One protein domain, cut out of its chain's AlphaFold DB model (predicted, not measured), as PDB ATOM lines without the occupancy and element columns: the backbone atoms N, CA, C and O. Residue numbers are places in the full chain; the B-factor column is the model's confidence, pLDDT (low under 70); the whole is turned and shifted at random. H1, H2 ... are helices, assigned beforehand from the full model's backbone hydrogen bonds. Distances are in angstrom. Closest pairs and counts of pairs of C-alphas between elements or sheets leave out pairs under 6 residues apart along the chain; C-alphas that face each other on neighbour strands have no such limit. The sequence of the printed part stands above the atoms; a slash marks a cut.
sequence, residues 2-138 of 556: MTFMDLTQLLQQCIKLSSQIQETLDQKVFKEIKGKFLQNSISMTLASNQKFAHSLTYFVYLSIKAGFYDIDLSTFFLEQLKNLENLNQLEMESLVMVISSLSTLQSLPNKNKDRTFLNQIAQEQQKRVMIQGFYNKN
ATOM      1  N   MET A   2     209.391 140.129 212.702       78.81
ATOM      2  CA  MET A   2     208.889 141.447 213.134       78.81
ATOM      3  C   MET A   2     207.383 141.358 213.374       78.81
ATOM      4  O   MET A   2     206.680 140.766 212.555       78.81
ATOM      5  N   THR A   3     206.898 141.925 214.474       85.50
ATOM      6  CA  THR A   3     205.470 142.002 214.806       85.50
ATOM      7  C   THR A   3     204.792 143.173 214.087       85.50
ATOM      8  O   THR A   3     205.457 144.043 213.524       85.50
ATOM      9  N   PHE A   4     203.458 143.234 214.109       83.00
ATOM     10  CA  PHE A   4     202.726 144.394 213.586       83.00
ATOM     11  C   PHE A   4     203.082 145.693 214.337       83.00
ATOM     12  O   PHE A   4     203.148 146.743 213.708       83.00
ATOM     13  N   MET A   5     203.383 145.625 215.643       84.81
ATOM     14  CA  MET A   5     203.819 146.792 216.424       84.81
ATOM     15  C   MET A   5     205.181 147.282 215.940       84.81
ATOM     16  O   MET A   5     205.349 148.478 215.712       84.81
ATOM     17  N   ASP A   6     206.120 146.359 215.711       87.69
ATOM     18  CA  ASP A   6     207.456 146.691 215.202       87.69
ATOM     19  C   ASP A   6     207.370 147.336 213.813       87.69
ATOM     20  O   ASP A   6     208.084 148.291 213.522       87.69
ATOM     21  N   LEU A   7     206.466 146.849 212.957       89.56
ATOM     22  CA  LEU A   7     206.250 147.394 211.616       89.56
ATOM     23  C   LEU A   7     205.603 148.786 211.646       89.56
ATOM     24  O   LEU A   7     206.010 149.658 210.878       89.56
ATOM     25  N   THR A   8     204.642 149.026 212.544       87.50
ATOM     26  CA  THR A   8     204.058 150.362 212.743       87.50
ATOM     27  C   THR A   8     205.087 151.344 213.305       87.50
ATOM     28  O   THR A   8     205.195 152.467 212.809       87.50
ATOM     29  N   GLN A   9     205.900 150.921 214.277       88.94
ATOM     30  CA  GLN A   9     206.997 151.735 214.808       88.94
ATOM     31  C   GLN A   9     208.056 152.023 213.742       88.94
ATOM     32  O   GLN A   9     208.523 153.156 213.635       88.94
ATOM     33  N   LEU A  10     208.407 151.035 212.916       90.38
ATOM     34  CA  LEU A  10     209.341 151.220 211.810       90.38
ATOM     35  C   LEU A  10     208.823 152.275 210.827       90.38
ATOM     36  O   LEU A  10     209.563 153.197 210.490       90.38
ATOM     37  N   LEU A  11     207.546 152.200 210.433       90.69
ATOM     38  CA  LEU A  11     206.923 153.212 209.575       90.69
ATOM     39  C   LEU A  11     206.989 154.611 210.210       90.69
ATOM     40  O   LEU A  11     207.366 155.572 209.541       90.69
ATOM     41  N   GLN A  12     206.679 154.726 211.504       90.19
ATOM     42  CA  GLN A  12     206.768 155.990 212.238       90.19
ATOM     43  C   GLN A  12     208.194 156.565 212.221       90.19
ATOM     44  O   GLN A  12     208.370 157.758 211.967       90.19
ATOM     45  N   GLN A  13     209.214 155.735 212.464       88.56
ATOM     46  CA  GLN A  13     210.612 156.176 212.439       88.56
ATOM     47  C   GLN A  13     211.055 156.583 211.034       88.56
ATOM     48  O   GLN A  13     211.726 157.601 210.885       88.56
ATOM     49  N   CYS A  14     210.630 155.854 210.000       85.62
ATOM     50  CA  CYS A  14     210.893 156.218 208.610       85.62
ATOM     51  C   CYS A  14     210.310 157.596 208.260       85.62
ATOM     52  O   CYS A  14     211.013 158.420 207.681       85.62
ATOM     53  N   ILE A  15     209.064 157.876 208.659       82.69
ATOM     54  CA  ILE A  15     208.417 159.185 208.448       82.69
ATOM     55  C   ILE A  15     209.139 160.289 209.230       82.69
ATOM     56  O   ILE A  15     209.361 161.389 208.721       82.69
ATOM     57  N   LYS A  16     209.530 160.009 210.477       83.56
ATOM     58  CA  LYS A  16     210.273 160.967 211.298       83.56
ATOM     59  C   LYS A  16     211.611 161.311 210.648       83.56
ATOM     60  O   LYS A  16     211.921 162.491 210.500       83.56
ATOM     61  N   LEU A  17     212.366 160.304 210.220       83.00
ATOM     62  CA  LEU A  17     213.651 160.493 209.559       83.00
ATOM     63  C   LEU A  17     213.488 161.285 208.256       83.00
ATOM     64  O   LEU A  17     214.202 162.264 208.061       83.00
ATOM     65  N   SER A  18     212.503 160.931 207.422       76.38
ATOM     66  CA  SER A  18     212.235 161.619 206.154       76.38
ATOM     67  C   SER A  18     211.913 163.104 206.373       76.38
ATOM     68  O   SER A  18     212.431 163.967 205.670       76.38
ATOM     69  N   SER A  19     211.144 163.430 207.421       72.12
ATOM     70  CA  SER A  19     210.850 164.822 207.794       72.12
ATOM     71  C   SER A  19     212.083 165.604 208.256       72.12
ATOM     72  O   SER A  19     212.203 166.790 207.957       72.12
ATOM     73  N   GLN A  20     213.016 164.947 208.955       71.81
ATOM     74  CA  GLN A  20     214.243 165.573 209.454       71.81
ATOM     75  C   GLN A  20     215.222 165.899 208.327       71.81
ATOM     76  O   GLN A  20     215.874 166.939 208.374       71.81
ATOM     77  N   ILE A  21     215.295 165.036 207.314       71.06
ATOM     78  CA  ILE A  21     216.156 165.231 206.139       71.06
ATOM     79  C   ILE A  21     215.450 165.977 204.996       71.06
ATOM     80  O   ILE A  21     216.074 166.253 203.982       71.06
ATOM     81  N   GLN A  22     214.169 166.328 205.170       67.56
ATOM     82  CA  GLN A  22     213.323 166.992 204.168       67.56
ATOM     83  C   GLN A  22     213.190 166.218 202.844       67.56
ATOM     84  O   GLN A  22     212.975 166.811 201.788       67.56
ATOM     85  N   GLU A  23     213.256 164.888 202.905       72.44
ATOM     86  CA  GLU A  23     213.048 164.011 201.752       72.44
ATOM     87  C   GLU A  23     211.726 163.246 201.873       72.44
ATOM     88  O   GLU A  23     211.203 162.992 202.962       72.44
ATOM     89  N   THR A  24     211.161 162.860 200.730       75.12
ATOM     90  CA  THR A  24     209.991 161.981 200.682       75.12
ATOM     91  C   THR A  24     210.409 160.538 200.932       75.12
ATOM     92  O   THR A  24     211.363 160.062 200.319       75.12
ATOM     93  N   LEU A  25     209.666 159.820 201.778       80.12
ATOM     94  CA  LEU A  25     209.893 158.391 201.987       80.12
ATOM     95  C   LEU A  25     209.797 157.625 200.652       80.12
ATOM     96  O   LEU A  25     208.890 157.862 199.854       80.12
ATOM     97  N   ASP A  26     210.719 156.691 200.413       82.69
ATOM     98  CA  ASP A  26     210.694 155.852 199.213       82.69
ATOM     99  C   ASP A  26     209.452 154.939 199.216       82.69
ATOM    100  O   ASP A  26     209.199 154.176 200.156       82.69
ATOM    101  N   GLN A  27     208.689 154.977 198.120       83.94
ATOM    102  CA  GLN A  27     207.532 154.111 197.893       83.94
ATOM    103  C   GLN A  27     207.864 152.619 197.985       83.94
ATOM    104  O   GLN A  27     207.001 151.835 198.380       83.94
ATOM    105  N   LYS A  28     209.078 152.196 197.612       87.00
ATOM    106  CA  LYS A  28     209.502 150.792 197.712       87.00
ATOM    107  C   LYS A  28     209.593 150.346 199.165       87.00
ATOM    108  O   LYS A  28     209.035 149.308 199.509       87.00
ATOM    109  N   VAL A  29     210.200 151.172 200.018       85.94
ATOM    110  CA  VAL A  29     210.303 150.920 201.462       85.94
ATOM    111  C   VAL A  29     208.909 150.825 202.076       85.94
ATOM    112  O   VAL A  29     208.608 149.868 202.788       85.94
ATOM    113  N   PHE A  30     208.014 151.755 201.729       88.75
ATOM    114  CA  PHE A  30     206.622 151.688 202.173       88.75
ATOM    115  C   PHE A  30     205.923 150.394 201.721       88.75
ATOM    116  O   PHE A  30     205.288 149.723 202.535       88.75
ATOM    117  N   LYS A  31     206.063 150.003 200.445       87.81
ATOM    118  CA  LYS A  31     205.459 148.772 199.904       87.81
ATOM    119  C   LYS A  31     205.945 147.516 200.626       87.81
ATOM    120  O   LYS A  31     205.130 146.631 200.882       87.81
ATOM    121  N   GLU A  32     207.225 147.438 200.981       90.00
ATOM    122  CA  GLU A  32     207.773 146.306 201.736       90.00
ATOM    123  C   GLU A  32     207.233 146.239 203.168       90.00
ATOM    124  O   GLU A  32     206.809 145.171 203.616       90.00
ATOM    125  N   ILE A  33     207.206 147.376 203.875       90.25
ATOM    126  CA  ILE A  33     206.661 147.451 205.237       90.25
ATOM    127  C   ILE A  33     205.172 147.081 205.220       90.25
ATOM    128  O   ILE A  33     204.744 146.237 206.007       90.25
ATOM    129  N   LYS A  34     204.397 147.640 204.278       91.56
ATOM    130  CA  LYS A  34     202.979 147.316 204.062       91.56
ATOM    131  C   LYS A  34     202.777 145.827 203.793       91.56
ATOM    132  O   LYS A  34     201.919 145.207 204.412       91.56
ATOM    133  N   GLY A  35     203.558 145.251 202.877       88.94
ATOM    134  CA  GLY A  35     203.458 143.837 202.515       88.94
ATOM    135  C   GLY A  35     203.660 142.925 203.723       88.94
ATOM    136  O   GLY A  35     202.841 142.042 203.969       88.94
ATOM    137  N   LYS A  36     204.689 143.196 204.534       89.25
ATOM    138  CA  LYS A  36     204.938 142.463 205.785       89.25
ATOM    139  C   LYS A  36     203.833 142.677 206.819       89.25
ATOM    140  O   LYS A  36     203.467 141.737 207.518       89.25
ATOM    141  N   PHE A  37     203.290 143.891 206.906       88.94
ATOM    142  CA  PHE A  37     202.200 144.204 207.829       88.94
ATOM    143  C   PHE A  37     200.950 143.392 207.485       88.94
ATOM    144  O   PHE A  37     200.421 142.697 208.350       88.94
ATOM    145  N   LEU A  38     200.543 143.410 206.211       86.62
ATOM    146  CA  LEU A  38     199.371 142.679 205.731       86.62
ATOM    147  C   LEU A  38     199.540 141.160 205.849       86.62
ATOM    148  O   LEU A  38     198.593 140.476 206.219       86.62
ATOM    149  N   GLN A  39     200.740 140.625 205.599       84.81
ATOM    150  CA  GLN A  39     201.039 139.197 205.791       84.81
ATOM    151  C   GLN A  39     200.894 138.761 207.254       84.81
ATOM    152  O   GLN A  39     200.318 137.712 207.533       84.81
ATOM    153  N   ASN A  40     201.369 139.584 208.191       81.31
ATOM    154  CA  ASN A  40     201.236 139.319 209.622       81.31
ATOM    155  C   ASN A  40     199.789 139.452 210.130       81.31
ATOM    156  O   ASN A  40     199.485 138.950 211.211       81.31
ATOM    157  N   SER A  41     198.905 140.125 209.385       74.62
ATOM    158  CA  SER A  41     197.524 140.388 209.800       74.62
ATOM    159  C   SER A  41     196.486 139.410 209.246       74.62
ATOM    160  O   SER A  41     195.327 139.509 209.633       74.62
ATOM    161  N   ILE A  42     196.866 138.464 208.375       69.06
ATOM    162  CA  ILE A  42     195.928 137.567 207.661       69.06
ATOM    163  C   ILE A  42     195.020 136.767 208.618       69.06
ATOM    164  O   ILE A  42     193.889 136.448 208.262       69.06
ATOM    165  N   SER A  43     195.473 136.478 209.842       66.50
ATOM    166  CA  SER A  43     194.707 135.725 210.848       66.50
ATOM    167  C   SER A  43     194.160 136.573 212.005       66.50
ATOM    168  O   SER A  43     193.676 136.007 212.984       66.50
ATOM    169  N   MET A  44     194.290 137.902 211.958       69.88
ATOM    170  CA  MET A  44     193.917 138.791 213.064       69.88
ATOM    171  C   MET A  44     192.746 139.691 212.681       69.88
ATOM    172  O   MET A  44     192.685 140.214 211.572       69.88
ATOM    173  N   THR A  45     191.820 139.892 213.619       67.44
ATOM    174  CA  THR A  45     190.659 140.773 213.434       67.44
ATOM    175  C   THR A  45     190.635 141.875 214.484       67.44
ATOM    176  O   THR A  45     191.109 141.676 215.606       67.44
ATOM    177  N   LEU A  46     190.045 143.033 214.159       66.94
ATOM    178  CA  LEU A  46     189.886 144.127 215.133       66.94
ATOM    179  C   LEU A  46     189.132 143.683 216.398       66.94
ATOM    180  O   LEU A  46     189.465 144.121 217.493       66.94
ATOM    181  N   ALA A  47     188.157 142.781 216.251       62.78
ATOM    182  CA  ALA A  47     187.323 142.292 217.349       62.78
ATOM    183  C   ALA A  47     188.073 141.403 218.358       62.78
ATOM    184  O   ALA A  47     187.639 141.267 219.497       62.78
ATOM    185  N   SER A  48     189.185 140.780 217.953       68.19
ATOM    186  CA  SER A  48     189.883 139.774 218.766       68.19
ATOM    187  C   SER A  48     191.126 140.302 219.482       68.19
ATOM    188  O   SER A  48     191.602 139.666 220.422       68.19
ATOM    189  N   ASN A  49     191.680 141.447 219.063       76.06
ATOM    190  CA  ASN A  49     192.958 141.931 219.583       76.06
ATOM    191  C   ASN A  49     193.078 143.466 219.539       76.06
ATOM    192  O   ASN A  49     193.303 144.062 218.488       76.06
ATOM    193  N   GLN A  50     193.032 144.098 220.717       75.00
ATOM    194  CA  GLN A  50     193.169 145.553 220.885       75.00
ATOM    195  C   GLN A  50     194.508 146.110 220.392       75.00
ATOM    196  O   GLN A  50     194.552 147.170 219.774       75.00
ATOM    197  N   LYS A  51     195.612 145.384 220.608       81.25
ATOM    198  CA  LYS A  51     196.939 145.827 220.149       81.25
ATOM    199  C   LYS A  51     197.015 145.829 218.630       81.25
ATOM    200  O   LYS A  51     197.579 146.754 218.046       81.25
ATOM    201  N   PHE A  52     196.439 144.807 217.998       82.31
ATOM    202  CA  PHE A  52     196.304 144.755 216.546       82.31
ATOM    203  C   PHE A  52     195.422 145.900 216.047       82.31
ATOM    204  O   PHE A  52     195.811 146.593 215.111       82.31
ATOM    205  N   ALA A  53     194.294 146.148 216.718       78.75
ATOM    206  CA  ALA A  53     193.390 147.230 216.367       78.75
ATOM    207  C   ALA A  53     194.058 148.599 216.395       78.75
ATOM    208  O   ALA A  53     194.058 149.293 215.380       78.75
ATOM    209  N   HIS A  54     194.709 148.938 217.504       84.12
ATOM    210  CA  HIS A  54     195.481 150.167 217.625       84.12
ATOM    211  C   HIS A  54     196.598 150.244 216.571       84.12
ATOM    212  O   HIS A  54     196.822 151.277 215.948       84.12
ATOM    213  N   SER A  55     197.304 149.139 216.320       86.06
ATOM    214  CA  SER A  55     198.418 149.150 215.370       86.06
ATOM    215  C   SER A  55     197.964 149.305 213.923       86.06
ATOM    216  O   SER A  55     198.642 149.997 213.172       86.06
ATOM    217  N   LEU A  56     196.834 148.705 213.531       88.88
ATOM    218  CA  LEU A  56     196.246 148.865 212.201       88.88
ATOM    219  C   LEU A  56     195.732 150.293 211.996       88.88
ATOM    220  O   LEU A  56     196.053 150.904 210.978       88.88
ATOM    221  N   THR A  57     194.986 150.847 212.960       88.44
ATOM    222  CA  THR A  57     194.481 152.229 212.873       88.44
ATOM    223  C   THR A  57     195.635 153.224 212.786       88.44
ATOM    224  O   THR A  57     195.617 154.113 211.929       88.44
ATOM    225  N   TYR A  58     196.683 153.030 213.592       90.50
ATOM    226  CA  TYR A  58     197.855 153.894 213.568       90.50
ATOM    227  C   TYR A  58     198.679 153.732 212.286       90.50
ATOM    228  O   TYR A  58     199.103 154.726 211.699       90.50
ATOM    229  N   PHE A  59     198.851 152.503 211.789       91.50
ATOM    230  CA  PHE A  59     199.558 152.240 210.534       91.50
ATOM    231  C   PHE A  59     198.879 152.928 209.344       91.50
ATOM    232  O   PHE A  59     199.543 153.584 208.536       91.50
ATOM    233  N   VAL A  60     197.550 152.825 209.248       90.62
ATOM    234  CA  VAL A  60     196.754 153.492 208.205       90.62
ATOM    235  C   VAL A  60     196.874 155.009 208.329       90.62
ATOM    236  O   VAL A  60     197.170 155.682 207.340       90.62
ATOM    237  N   TYR A  61     196.733 155.546 209.543       89.50
ATOM    238  CA  TYR A  61     196.895 156.973 209.807       89.50
ATOM    239  C   TYR A  61     198.274 157.493 209.368       89.50
ATOM    240  O   TYR A  61     198.360 158.498 208.659       89.50
ATOM    241  N   LEU A  62     199.355 156.791 209.725       88.50
ATOM    242  CA  LEU A  62     200.724 157.141 209.332       88.50
ATOM    243  C   LEU A  62     200.927 157.070 207.815       88.50
ATOM    244  O   LEU A  62     201.525 157.978 207.237       88.50
ATOM    245  N   SER A  63     200.389 156.036 207.167       88.69
ATOM    246  CA  SER A  63     200.455 155.864 205.709       88.69
ATOM    247  C   SER A  63     199.825 157.056 204.985       88.69
ATOM    248  O   SER A  63     200.443 157.670 204.116       88.69
ATOM    249  N   ILE A  64     198.625 157.444 205.423       83.75
ATOM    250  CA  ILE A  64     197.879 158.590 204.898       83.75
ATOM    251  C   ILE A  64     198.634 159.899 205.144       83.75
ATOM    252  O   ILE A  64     198.741 160.726 204.239       83.75
ATOM    253  N   LYS A  65     199.189 160.096 206.348       80.31
ATOM    254  CA  LYS A  65     199.980 161.291 206.686       80.31
ATOM    255  C   LYS A  65     201.244 161.426 205.847       80.31
ATOM    256  O   LYS A  65     201.635 162.546 205.537       80.31
ATOM    257  N   ALA A  66     201.845 160.308 205.462       81.06
ATOM    258  CA  ALA A  66     202.997 160.272 204.573       81.06
ATOM    259  C   ALA A  66     202.628 160.415 203.081       81.06
ATOM    260  O   ALA A  66     203.516 160.410 202.234       81.06
ATOM    261  N   GLY A  67     201.338 160.553 202.746       78.38
ATOM    262  CA  GLY A  67     200.861 160.687 201.368       78.38
ATOM    263  C   GLY A  67     200.765 159.364 200.601       78.38
ATOM    264  O   GLY A  67     200.614 159.376 199.378       78.38
ATOM    265  N   PHE A  68     200.834 158.219 201.289       84.94
ATOM    266  CA  PHE A  68     200.658 156.903 200.677       84.94
ATOM    267  C   PHE A  68     199.203 156.447 200.771       84.94
ATOM    268  O   PHE A  68     198.729 155.988 201.811       84.94
ATOM    269  N   TYR A  69     198.504 156.542 199.642       81.50
ATOM    270  CA  TYR A  69     197.104 156.144 199.502       81.50
ATOM    271  C   TYR A  69     197.001 154.804 198.775       81.50
ATOM    272  O   TYR A  69     196.895 154.750 197.547       81.50
ATOM    273  N   ASP A  70     197.064 153.719 199.540       84.81
ATOM    274  CA  ASP A  70     197.030 152.353 199.023       84.81
ATOM    275  C   ASP A  70     195.618 151.757 199.120       84.81
ATOM    276  O   ASP A  70     194.992 151.777 200.185       84.81
ATOM    277  N   ILE A  71     195.107 151.247 197.997       82.75
ATOM    278  CA  ILE A  71     193.736 150.730 197.894       82.75
ATOM    279  C   ILE A  71     193.577 149.443 198.706       82.75
ATOM    280  O   ILE A  71     192.586 149.316 199.423       82.75
ATOM    281  N   ASP A  72     194.550 148.532 198.655       83.75
ATOM    282  CA  ASP A  72     194.467 147.238 199.344       83.75
ATOM    283  C   ASP A  72     194.435 147.436 200.860       83.75
ATOM    284  O   ASP A  72     193.572 146.892 201.549       83.75
ATOM    285  N   LEU A  73     195.332 148.284 201.379       88.75
ATOM    286  CA  LEU A  73     195.371 148.626 202.801       88.75
ATOM    287  C   LEU A  73     194.075 149.312 203.257       88.75
ATOM    288  O   LEU A  73     193.556 148.992 204.325       88.75
ATOM    289  N   SER A  74     193.543 150.235 202.449       87.12
ATOM    290  CA  SER A  74     192.300 150.951 202.768       87.12
ATOM    291  C   SER A  74     191.090 150.016 202.758       87.12
ATOM    292  O   SER A  74     190.243 150.097 203.642       87.12
ATOM    293  N   THR A  75     191.028 149.102 201.788       85.88
ATOM    294  CA  THR A  75     189.953 148.105 201.671       85.88
ATOM    295  C   THR A  75     189.985 147.151 202.858       85.88
ATOM    296  O   THR A  75     188.979 147.014 203.549       85.88
ATOM    297  N   PHE A  76     191.159 146.589 203.170       87.81
ATOM    298  CA  PHE A  76     191.348 145.735 204.342       87.81
ATOM    299  C   PHE A  76     190.922 146.448 205.631       87.81
ATOM    300  O   PHE A  76     190.161 145.903 206.425       87.81
ATOM    301  N   PHE A  77     191.355 147.694 205.824       90.12
ATOM    302  CA  PHE A  77     190.982 148.494 206.988       90.12
ATOM    303  C   PHE A  77     189.466 148.712 207.113       90.12
ATOM    304  O   PHE A  77     188.907 148.536 208.197       90.12
ATOM    305  N   LEU A  78     188.792 149.059 206.014       88.00
ATOM    306  CA  LEU A  78     187.343 149.281 205.995       88.00
ATOM    307  C   LEU A  78     186.548 147.995 206.246       88.00
ATOM    308  O   LEU A  78     185.564 148.027 206.982       88.00
ATOM    309  N   GLU A  79     186.974 146.863 205.682       85.44
ATOM    310  CA  GLU A  79     186.363 145.555 205.948       85.44
ATOM    311  C   GLU A  79     186.502 145.161 207.417       85.44
ATOM    312  O   GLU A  79     185.532 144.743 208.052       85.44
ATOM    313  N   GLN A  80     187.693 145.356 207.984       85.69
ATOM    314  CA  GLN A  80     187.939 145.101 209.396       85.69
ATOM    315  C   GLN A  80     187.047 145.970 210.295       85.69
ATOM    316  O   GLN A  80     186.460 145.453 211.247       85.69
ATOM    317  N   LEU A  81     186.892 147.264 209.983       86.62
ATOM    318  CA  LEU A  81     185.991 148.168 210.712       86.62
ATOM    319  C   LEU A  81     184.523 147.751 210.595       86.62
ATOM    320  O   LEU A  81     183.800 147.760 211.594       86.62
ATOM    321  N   LYS A  82     184.086 147.354 209.395       83.75
ATOM    322  CA  LYS A  82     182.718 146.883 209.149       83.75
ATOM    323  C   LYS A  82     182.384 145.659 210.007       83.75
ATOM    324  O   LYS A  82     181.283 145.582 210.541       83.75
ATOM    325  N   ASN A  83     183.343 144.748 210.174       82.19
ATOM    326  CA  ASN A  83     183.176 143.507 210.934       82.19
ATOM    327  C   ASN A  83     183.243 143.688 212.459       82.19
ATOM    328  O   ASN A  83     182.906 142.766 213.199       82.19
ATOM    329  N   LEU A  84     183.686 144.843 212.957       81.81
ATOM    330  CA  LEU A  84     183.688 145.113 214.389       81.81
ATOM    331  C   LEU A  84     182.257 145.424 214.842       81.81
ATOM    332  O   LEU A  84     181.741 146.472 214.479       81.81
ATOM    333  N   GLU A  85     181.612 144.568 215.636       73.31
ATOM    334  CA  GLU A  85     180.221 144.777 216.083       73.31
ATOM    335  C   GLU A  85     180.076 145.943 217.075       73.31
ATOM    336  O   GLU A  85     179.133 146.730 216.972       73.31
ATOM    337  N   ASN A  86     181.037 146.107 217.992       80.06
ATOM    338  CA  ASN A  86     180.999 147.129 219.036       80.06
ATOM    339  C   ASN A  86     182.233 148.048 219.003       80.06
ATOM    340  O   ASN A  86     183.309 147.698 219.487       80.06
ATOM    341  N   LEU A  87     182.048 149.267 218.487       81.62
ATOM    342  CA  LEU A  87     183.092 150.296 218.402       81.62
ATOM    343  C   LEU A  87     183.529 150.853 219.761       81.62
ATOM    344  O   LEU A  87     184.640 151.373 219.856       81.62
ATOM    345  N   ASN A  88     182.738 150.674 220.827       76.81
ATOM    346  CA  ASN A  88     183.151 151.065 222.178       76.81
ATOM    347  C   ASN A  88     184.342 150.245 222.690       76.81
ATOM    348  O   ASN A  88     184.977 150.625 223.671       76.81
ATOM    349  N   GLN A  89     184.681 149.133 222.038       77.19
ATOM    350  CA  GLN A  89     185.872 148.373 222.389       77.19
ATOM    351  C   GLN A  89     187.160 149.095 221.973       77.19
ATOM    352  O   GLN A  89     188.181 148.872 222.607       77.19
ATOM    353  N   LEU A  90     187.142 149.967 220.959       84.88
ATOM    354  CA  LEU A  90     188.346 150.682 220.530       84.88
ATOM    355  C   LEU A  90     188.748 151.761 221.538       84.88
ATOM    356  O   LEU A  90     187.905 152.478 222.082       84.88
ATOM    357  N   GLU A  91     190.051 151.918 221.756       86.06
ATOM    358  CA  GLU A  91     190.590 153.030 222.538       86.06
ATOM    359  C   GLU A  91     190.249 154.383 221.901       86.06
ATOM    360  O   GLU A  91     190.160 154.510 220.678       86.06
ATOM    361  N   MET A  92     190.124 155.420 222.734       87.38
ATOM    362  CA  MET A  92     189.820 156.780 222.283       87.38
ATOM    363  C   MET A  92     190.797 157.264 221.200       87.38
ATOM    364  O   MET A  92     190.383 157.817 220.185       87.38
ATOM    365  N   GLU A  93     192.095 156.998 221.373       85.25
ATOM    366  CA  GLU A  93     193.119 157.363 220.391       85.25
ATOM    367  C   GLU A  93     192.897 156.676 219.038       85.25
ATOM    368  O   GLU A  93     192.984 157.310 217.987       85.25
ATOM    369  N   SER A  94     192.526 155.392 219.066       88.12
ATOM    370  CA  SER A  94     192.199 154.623 217.864       88.12
ATOM    371  C   SER A  94     190.981 155.192 217.147       88.12
ATOM    372  O   SER A  94     191.017 155.340 215.929       88.12
ATOM    373  N   LEU A  95     189.931 155.569 217.882       89.19
ATOM    374  CA  LEU A  95     188.733 156.187 217.304       89.19
ATOM    375  C   LEU A  95     189.071 157.498 216.582       89.19
ATOM    376  O   LEU A  95     188.691 157.681 215.425       89.19
ATOM    377  N   VAL A  96     189.853 158.373 217.218       86.81
ATOM    378  CA  VAL A  96     190.300 159.651 216.636       86.81
ATOM    379  C   VAL A  96     191.129 159.430 215.364       86.81
ATOM    380  O   VAL A  96     190.904 160.095 214.348       86.81
ATOM    381  N   MET A  97     192.056 158.467 215.387       87.69
ATOM    382  CA  MET A  97     192.876 158.106 214.225       87.69
ATOM    383  C   MET A  97     192.045 157.525 213.076       87.69
ATOM    384  O   MET A  97     192.288 157.871 211.916       87.69
ATOM    385  N   VAL A  98     191.042 156.691 213.379       88.56
ATOM    386  CA  VAL A  98     190.099 156.146 212.388       88.56
ATOM    387  C   VAL A  98     189.350 157.280 211.705       88.56
ATOM    388  O   VAL A  98     189.390 157.374 210.481       88.56
ATOM    389  N   ILE A  99     188.725 158.173 212.477       84.94
ATOM    390  CA  ILE A  99     187.950 159.294 211.932       84.94
ATOM    391  C   ILE A  99     188.830 160.149 211.021       84.94
ATOM    392  O   ILE A  99     188.465 160.393 209.873       84.94
ATOM    393  N   SER A 100     190.024 160.540 211.486       82.00
ATOM    394  CA  SER A 100     190.953 161.346 210.685       82.00
ATOM    395  C   SER A 100     191.394 160.644 209.396       82.00
ATOM    396  O   SER A 100     191.590 161.309 208.374       82.00
ATOM    397  N   SER A 101     191.584 159.324 209.439       85.69
ATOM    398  CA  SER A 101     191.970 158.522 208.275       85.69
ATOM    399  C   SER A 101     190.839 158.470 207.249       85.69
ATOM    400  O   SER A 101     191.067 158.753 206.074       85.69
ATOM    401  N   LEU A 102     189.608 158.207 207.699       86.00
ATOM    402  CA  LEU A 102     188.416 158.163 206.847       86.00
ATOM    403  C   LEU A 102     188.134 159.521 206.187       86.00
ATOM    404  O   LEU A 102     187.932 159.561 204.974       86.00
ATOM    405  N   SER A 103     188.239 160.627 206.935       78.06
ATOM    406  CA  SER A 103     188.069 161.983 206.385       78.06
ATOM    407  C   SER A 103     189.067 162.274 205.268       78.06
ATOM    408  O   SER A 103     188.738 162.887 204.252       78.06
ATOM    409  N   THR A 104     190.314 161.825 205.440       76.81
ATOM    410  CA  THR A 104     191.346 162.048 204.426       76.81
ATOM    411  C   THR A 104     191.084 161.198 203.189       76.81
ATOM    412  O   THR A 104     191.187 161.724 202.084       76.81
ATOM    413  N   LEU A 105     190.697 159.927 203.352       78.19
ATOM    414  CA  LEU A 105     190.363 159.036 202.236       78.19
ATOM    415  C   LEU A 105     189.226 159.599 201.369       78.19
ATOM    416  O   LEU A 105     189.361 159.626 200.147       78.19
ATOM    417  N   GLN A 106     188.174 160.135 201.993       74.75
ATOM    418  CA  GLN A 106     187.045 160.772 201.300       74.75
ATOM    419  C   GLN A 106     187.446 162.027 200.521       74.75
ATOM    420  O   GLN A 106     186.917 162.294 199.446       74.75
ATOM    421  N   SER A 107     188.400 162.801 201.046       71.81
ATOM    422  CA  SER A 107     188.849 164.046 200.414       71.81
ATOM    423  C   SER A 107     189.676 163.838 199.138       71.81
ATOM    424  O   SER A 107     189.971 164.803 198.426       71.81
ATOM    425  N   LEU A 108     190.075 162.597 198.838       70.69
ATOM    426  CA  LEU A 108     190.886 162.292 197.667       70.69
ATOM    427  C   LEU A 108     190.056 162.374 196.379       70.69
ATOM    428  O   LEU A 108     188.929 161.882 196.327       70.69
ATOM    429  N   PRO A 109     190.619 162.920 195.286       62.31
ATOM    430  CA  PRO A 109     189.896 163.050 194.029       62.31
ATOM    431  C   PRO A 109     189.445 161.687 193.472       62.31
ATOM    432  O   PRO A 109     190.245 160.759 193.280       62.31
ATOM    433  N   ASN A 110     188.146 161.602 193.164       61.91
ATOM    434  CA  ASN A 110     187.482 160.453 192.550       61.91
ATOM    435  C   ASN A 110     187.884 160.320 191.076       61.91
ATOM    436  O   ASN A 110     187.247 160.896 190.198       61.91
ATOM    437  N   LYS A 111     188.953 159.568 190.794       55.91
ATOM    438  CA  LYS A 111     189.366 159.274 189.410       55.91
ATOM    439  C   LYS A 111     188.891 157.910 188.885       55.91
ATOM    440  O   LYS A 111     188.840 157.749 187.675       55.91
ATOM    441  N   ASN A 112     188.491 156.969 189.754       62.69
ATOM    442  CA  ASN A 112     188.113 155.590 189.389       62.69
ATOM    443  C   ASN A 112     186.830 155.119 190.103       62.69
ATOM    444  O   ASN A 112     186.590 155.516 191.243       62.69
ATOM    445  N   LYS A 113     186.068 154.208 189.472       59.81
ATOM    446  CA  LYS A 113     184.832 153.612 190.029       59.81
ATOM    447  C   LYS A 113     185.053 152.874 191.357       59.81
ATOM    448  O   LYS A 113     184.240 153.025 192.265       59.81
ATOM    449  N   ASP A 114     186.173 152.168 191.511       63.00
ATOM    450  CA  ASP A 114     186.502 151.447 192.755       63.00
ATOM    451  C   ASP A 114     186.672 152.399 193.949       63.00
ATOM    452  O   ASP A 114     186.325 152.070 195.083       63.00
ATOM    453  N   ARG A 115     187.131 153.634 193.698       68.25
ATOM    454  CA  ARG A 115     187.229 154.671 194.735       68.25
ATOM    455  C   ARG A 115     185.873 155.239 195.128       68.25
ATOM    456  O   ARG A 115     185.690 155.580 196.288       68.25
ATOM    457  N   THR A 116     184.919 155.313 194.202       70.06
ATOM    458  CA  THR A 116     183.555 155.759 194.518       70.06
ATOM    459  C   THR A 116     182.886 154.810 195.510       70.06
ATOM    460  O   THR A 116     182.287 155.265 196.479       70.06
ATOM    461  N   PHE A 117     183.050 153.500 195.312       74.12
ATOM    462  CA  PHE A 117     182.544 152.485 196.236       74.12
ATOM    463  C   PHE A 117     183.239 152.542 197.606       74.12
ATOM    464  O   PHE A 117     182.570 152.572 198.639       74.12
ATOM    465  N   LEU A 118     184.574 152.645 197.631       75.88
ATOM    466  CA  LEU A 118     185.328 152.801 198.882       75.88
ATOM    467  C   LEU A 118     184.934 154.065 199.649       75.88
ATOM    468  O   LEU A 118     184.836 154.021 200.871       75.88
ATOM    469  N   ASN A 119     184.660 155.166 198.949       77.31
ATOM    470  CA  ASN A 119     184.223 156.410 199.572       77.31
ATOM    471  C   ASN A 119     182.842 156.284 200.224       77.31
ATOM    472  O   ASN A 119     182.663 156.784 201.330       77.31
ATOM    473  N   GLN A 120     181.901 155.556 199.615       79.81
ATOM    474  CA  GLN A 120     180.598 155.280 200.236       79.81
ATOM    475  C   GLN A 120     180.742 154.459 201.524       79.81
ATOM    476  O   GLN A 120     180.157 154.809 202.550       79.81
ATOM    477  N   ILE A 121     181.569 153.409 201.505       81.50
ATOM    478  CA  ILE A 121     181.841 152.608 202.708       81.50
ATOM    479  C   ILE A 121     182.555 153.455 203.764       81.50
ATOM    480  O   ILE A 121     182.197 153.405 204.939       81.50
ATOM    481  N   ALA A 122     183.547 154.253 203.364       82.81
ATOM    482  CA  ALA A 122     184.274 155.131 204.270       82.81
ATOM    483  C   ALA A 122     183.342 156.151 204.933       82.81
ATOM    484  O   ALA A 122     183.445 156.352 206.140       82.81
ATOM    485  N   GLN A 123     182.410 156.747 204.179       80.00
ATOM    486  CA  GLN A 123     181.340 157.594 204.716       80.00
ATOM    487  C   GLN A 123     180.526 156.849 205.767       80.00
ATOM    488  O   GLN A 123     180.478 157.293 206.909       80.00
ATOM    489  N   GLU A 124     179.940 155.700 205.434       83.81
ATOM    490  CA  GLU A 124     179.116 154.931 206.371       83.81
ATOM    491  C   GLU A 124     179.878 154.565 207.657       83.81
ATOM    492  O   GLU A 124     179.389 154.805 208.766       83.81
ATOM    493  N   GLN A 125     181.109 154.059 207.523       85.88
ATOM    494  CA  GLN A 125     181.938 153.701 208.675       85.88
ATOM    495  C   GLN A 125     182.329 154.922 209.502       85.88
ATOM    496  O   GLN A 125     182.365 154.841 210.724       85.88
ATOM    497  N   GLN A 126     182.565 156.072 208.884       83.62
ATOM    498  CA  GLN A 126     182.889 157.289 209.616       83.62
ATOM    499  C   GLN A 126     181.695 157.792 210.431       83.62
ATOM    500  O   GLN A 126     181.877 158.124 211.603       83.62
ATOM    501  N   LYS A 127     180.471 157.770 209.872       81.94
ATOM    502  CA  LYS A 127     179.239 158.073 210.630       81.94
ATOM    503  C   LYS A 127     179.132 157.154 211.845       81.94
ATOM    504  O   LYS A 127     178.909 157.604 212.967       81.94
ATOM    505  N   ARG A 128     179.354 155.861 211.616       85.88
ATOM    506  CA  ARG A 128     179.287 154.827 212.644       85.88
ATOM    507  C   ARG A 128     180.334 155.028 213.744       85.88
ATOM    508  O   ARG A 128     179.976 155.011 214.913       85.88
ATOM    509  N   VAL A 129     181.596 155.269 213.391       87.56
ATOM    510  CA  VAL A 129     182.700 155.510 214.340       87.56
ATOM    511  C   VAL A 129     182.457 156.778 215.154       87.56
ATOM    512  O   VAL A 129     182.673 156.770 216.364       87.56
ATOM    513  N   MET A 130     181.955 157.839 214.523       82.19
ATOM    514  CA  MET A 130     181.619 159.088 215.206       82.19
ATOM    515  C   MET A 130     180.510 158.904 216.239       82.19
ATOM    516  O   MET A 130     180.677 159.332 217.376       82.19
ATOM    517  N   ILE A 131     179.404 158.255 215.869       84.44
ATOM    518  CA  ILE A 131     178.237 158.106 216.750       84.44
ATOM    519  C   ILE A 131     178.462 156.973 217.760       84.44
ATOM    520  O   ILE A 131     178.428 157.181 218.969       84.44
ATOM    521  N   GLN A 132     178.701 155.758 217.266       81.62
ATOM    522  CA  GLN A 132     178.737 154.553 218.095       81.62
ATOM    523  C   GLN A 132     180.044 154.391 218.868       81.62
ATOM    524  O   GLN A 132     180.048 153.660 219.852       81.62
ATOM    525  N   GLY A 133     181.133 155.022 218.419       84.06
ATOM    526  CA  GLY A 133     182.431 154.974 219.087       84.06
ATOM    527  C   GLY A 133     182.729 156.254 219.859       84.06
ATOM    528  O   GLY A 133     182.820 156.240 221.081       84.06
ATOM    529  N   PHE A 134     182.906 157.372 219.154       85.38
ATOM    530  CA  PHE A 134     183.458 158.580 219.765       85.38
ATOM    531  C   PHE A 134     182.442 159.323 220.644       85.38
ATOM    532  O   PHE A 134     182.739 159.631 221.796       85.38
ATOM    533  N   TYR A 135     181.224 159.550 220.147       85.75
ATOM    534  CA  TYR A 135     180.169 160.231 220.900       85.75
ATOM    535  C   TYR A 135     179.710 159.427 222.126       85.75
ATOM    536  O   TYR A 135     179.569 159.983 223.209       85.75
ATOM    537  N   ASN A 136     179.561 158.105 222.008       87.06
ATOM    538  CA  ASN A 136     179.233 157.255 223.160       87.06
ATOM    539  C   ASN A 136     180.287 157.315 224.275       87.06
ATOM    540  O   ASN A 136     179.953 157.165 225.448       87.06
ATOM    541  N   LYS A 137     181.545 157.586 223.914       88.00
ATOM    542  CA  LYS A 137     182.650 157.783 224.854       88.00
ATOM    543  C   LYS A 137     182.878 159.241 225.242       88.00
ATOM    544  O   LYS A 137     183.896 159.548 225.856       88.00
ATOM    545  N   ASN A 138     181.954 160.151 224.933       87.75
ATOM    546  CA  ASN A 138     182.124 161.579 225.212       87.75
ATOM    547  C   ASN A 138     182.462 161.843 226.695       87.75
ATOM    548  O   ASN A 138     183.366 162.614 227.007       87.75
TER     549      ASN A 138
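What this domain is: This is residues 2 to 138 of the 556 residues of an uncharacterized protein of Stylonychia lemnae (UniProt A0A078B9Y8). Three helical hairpins follow in a row, H1 with H2, H3 with H4, H5 with H6, and H3 in the middle packs on H1, H4 and H5. The 137 printed residues, with six named helices and no named strand, form an all-helix, up-and-down bundle, each helix running against the one before. It is compact, radius of gyration of the C-alphas 14.6 A, spanning 41 by 34 by 28 A.

How they stand to each other: H1, residues 4 to 21, touches H2, residues 27 to 41, at Phe 4 and Phe 37, closest C-alphas 5.8 A. H3, residues 50 to 65, touches H1 at a shallow tilt of 26 degrees. H4, residues 71 to 83, touches H6, residues 113 to 135. H5, residues 92 to 106, touches H3, closest C-alphas Tyr 61 and Ser 101, 5.4 A. Every O i to N i+4 pair is within hydrogen-bond range in H1 to H5; in H6, 18 of 19.

Where its parts are: H1 begins at C-alpha 4 (202.726, 144.394, 213.586). H6, 31.9 A long, ends at C-alpha 135 (180.169, 160.231, 220.900).

The domain as a whole: The printed part has no cut and no long link. Confidence is under 70 at residues 22, 42 to 48 and 109 to 115.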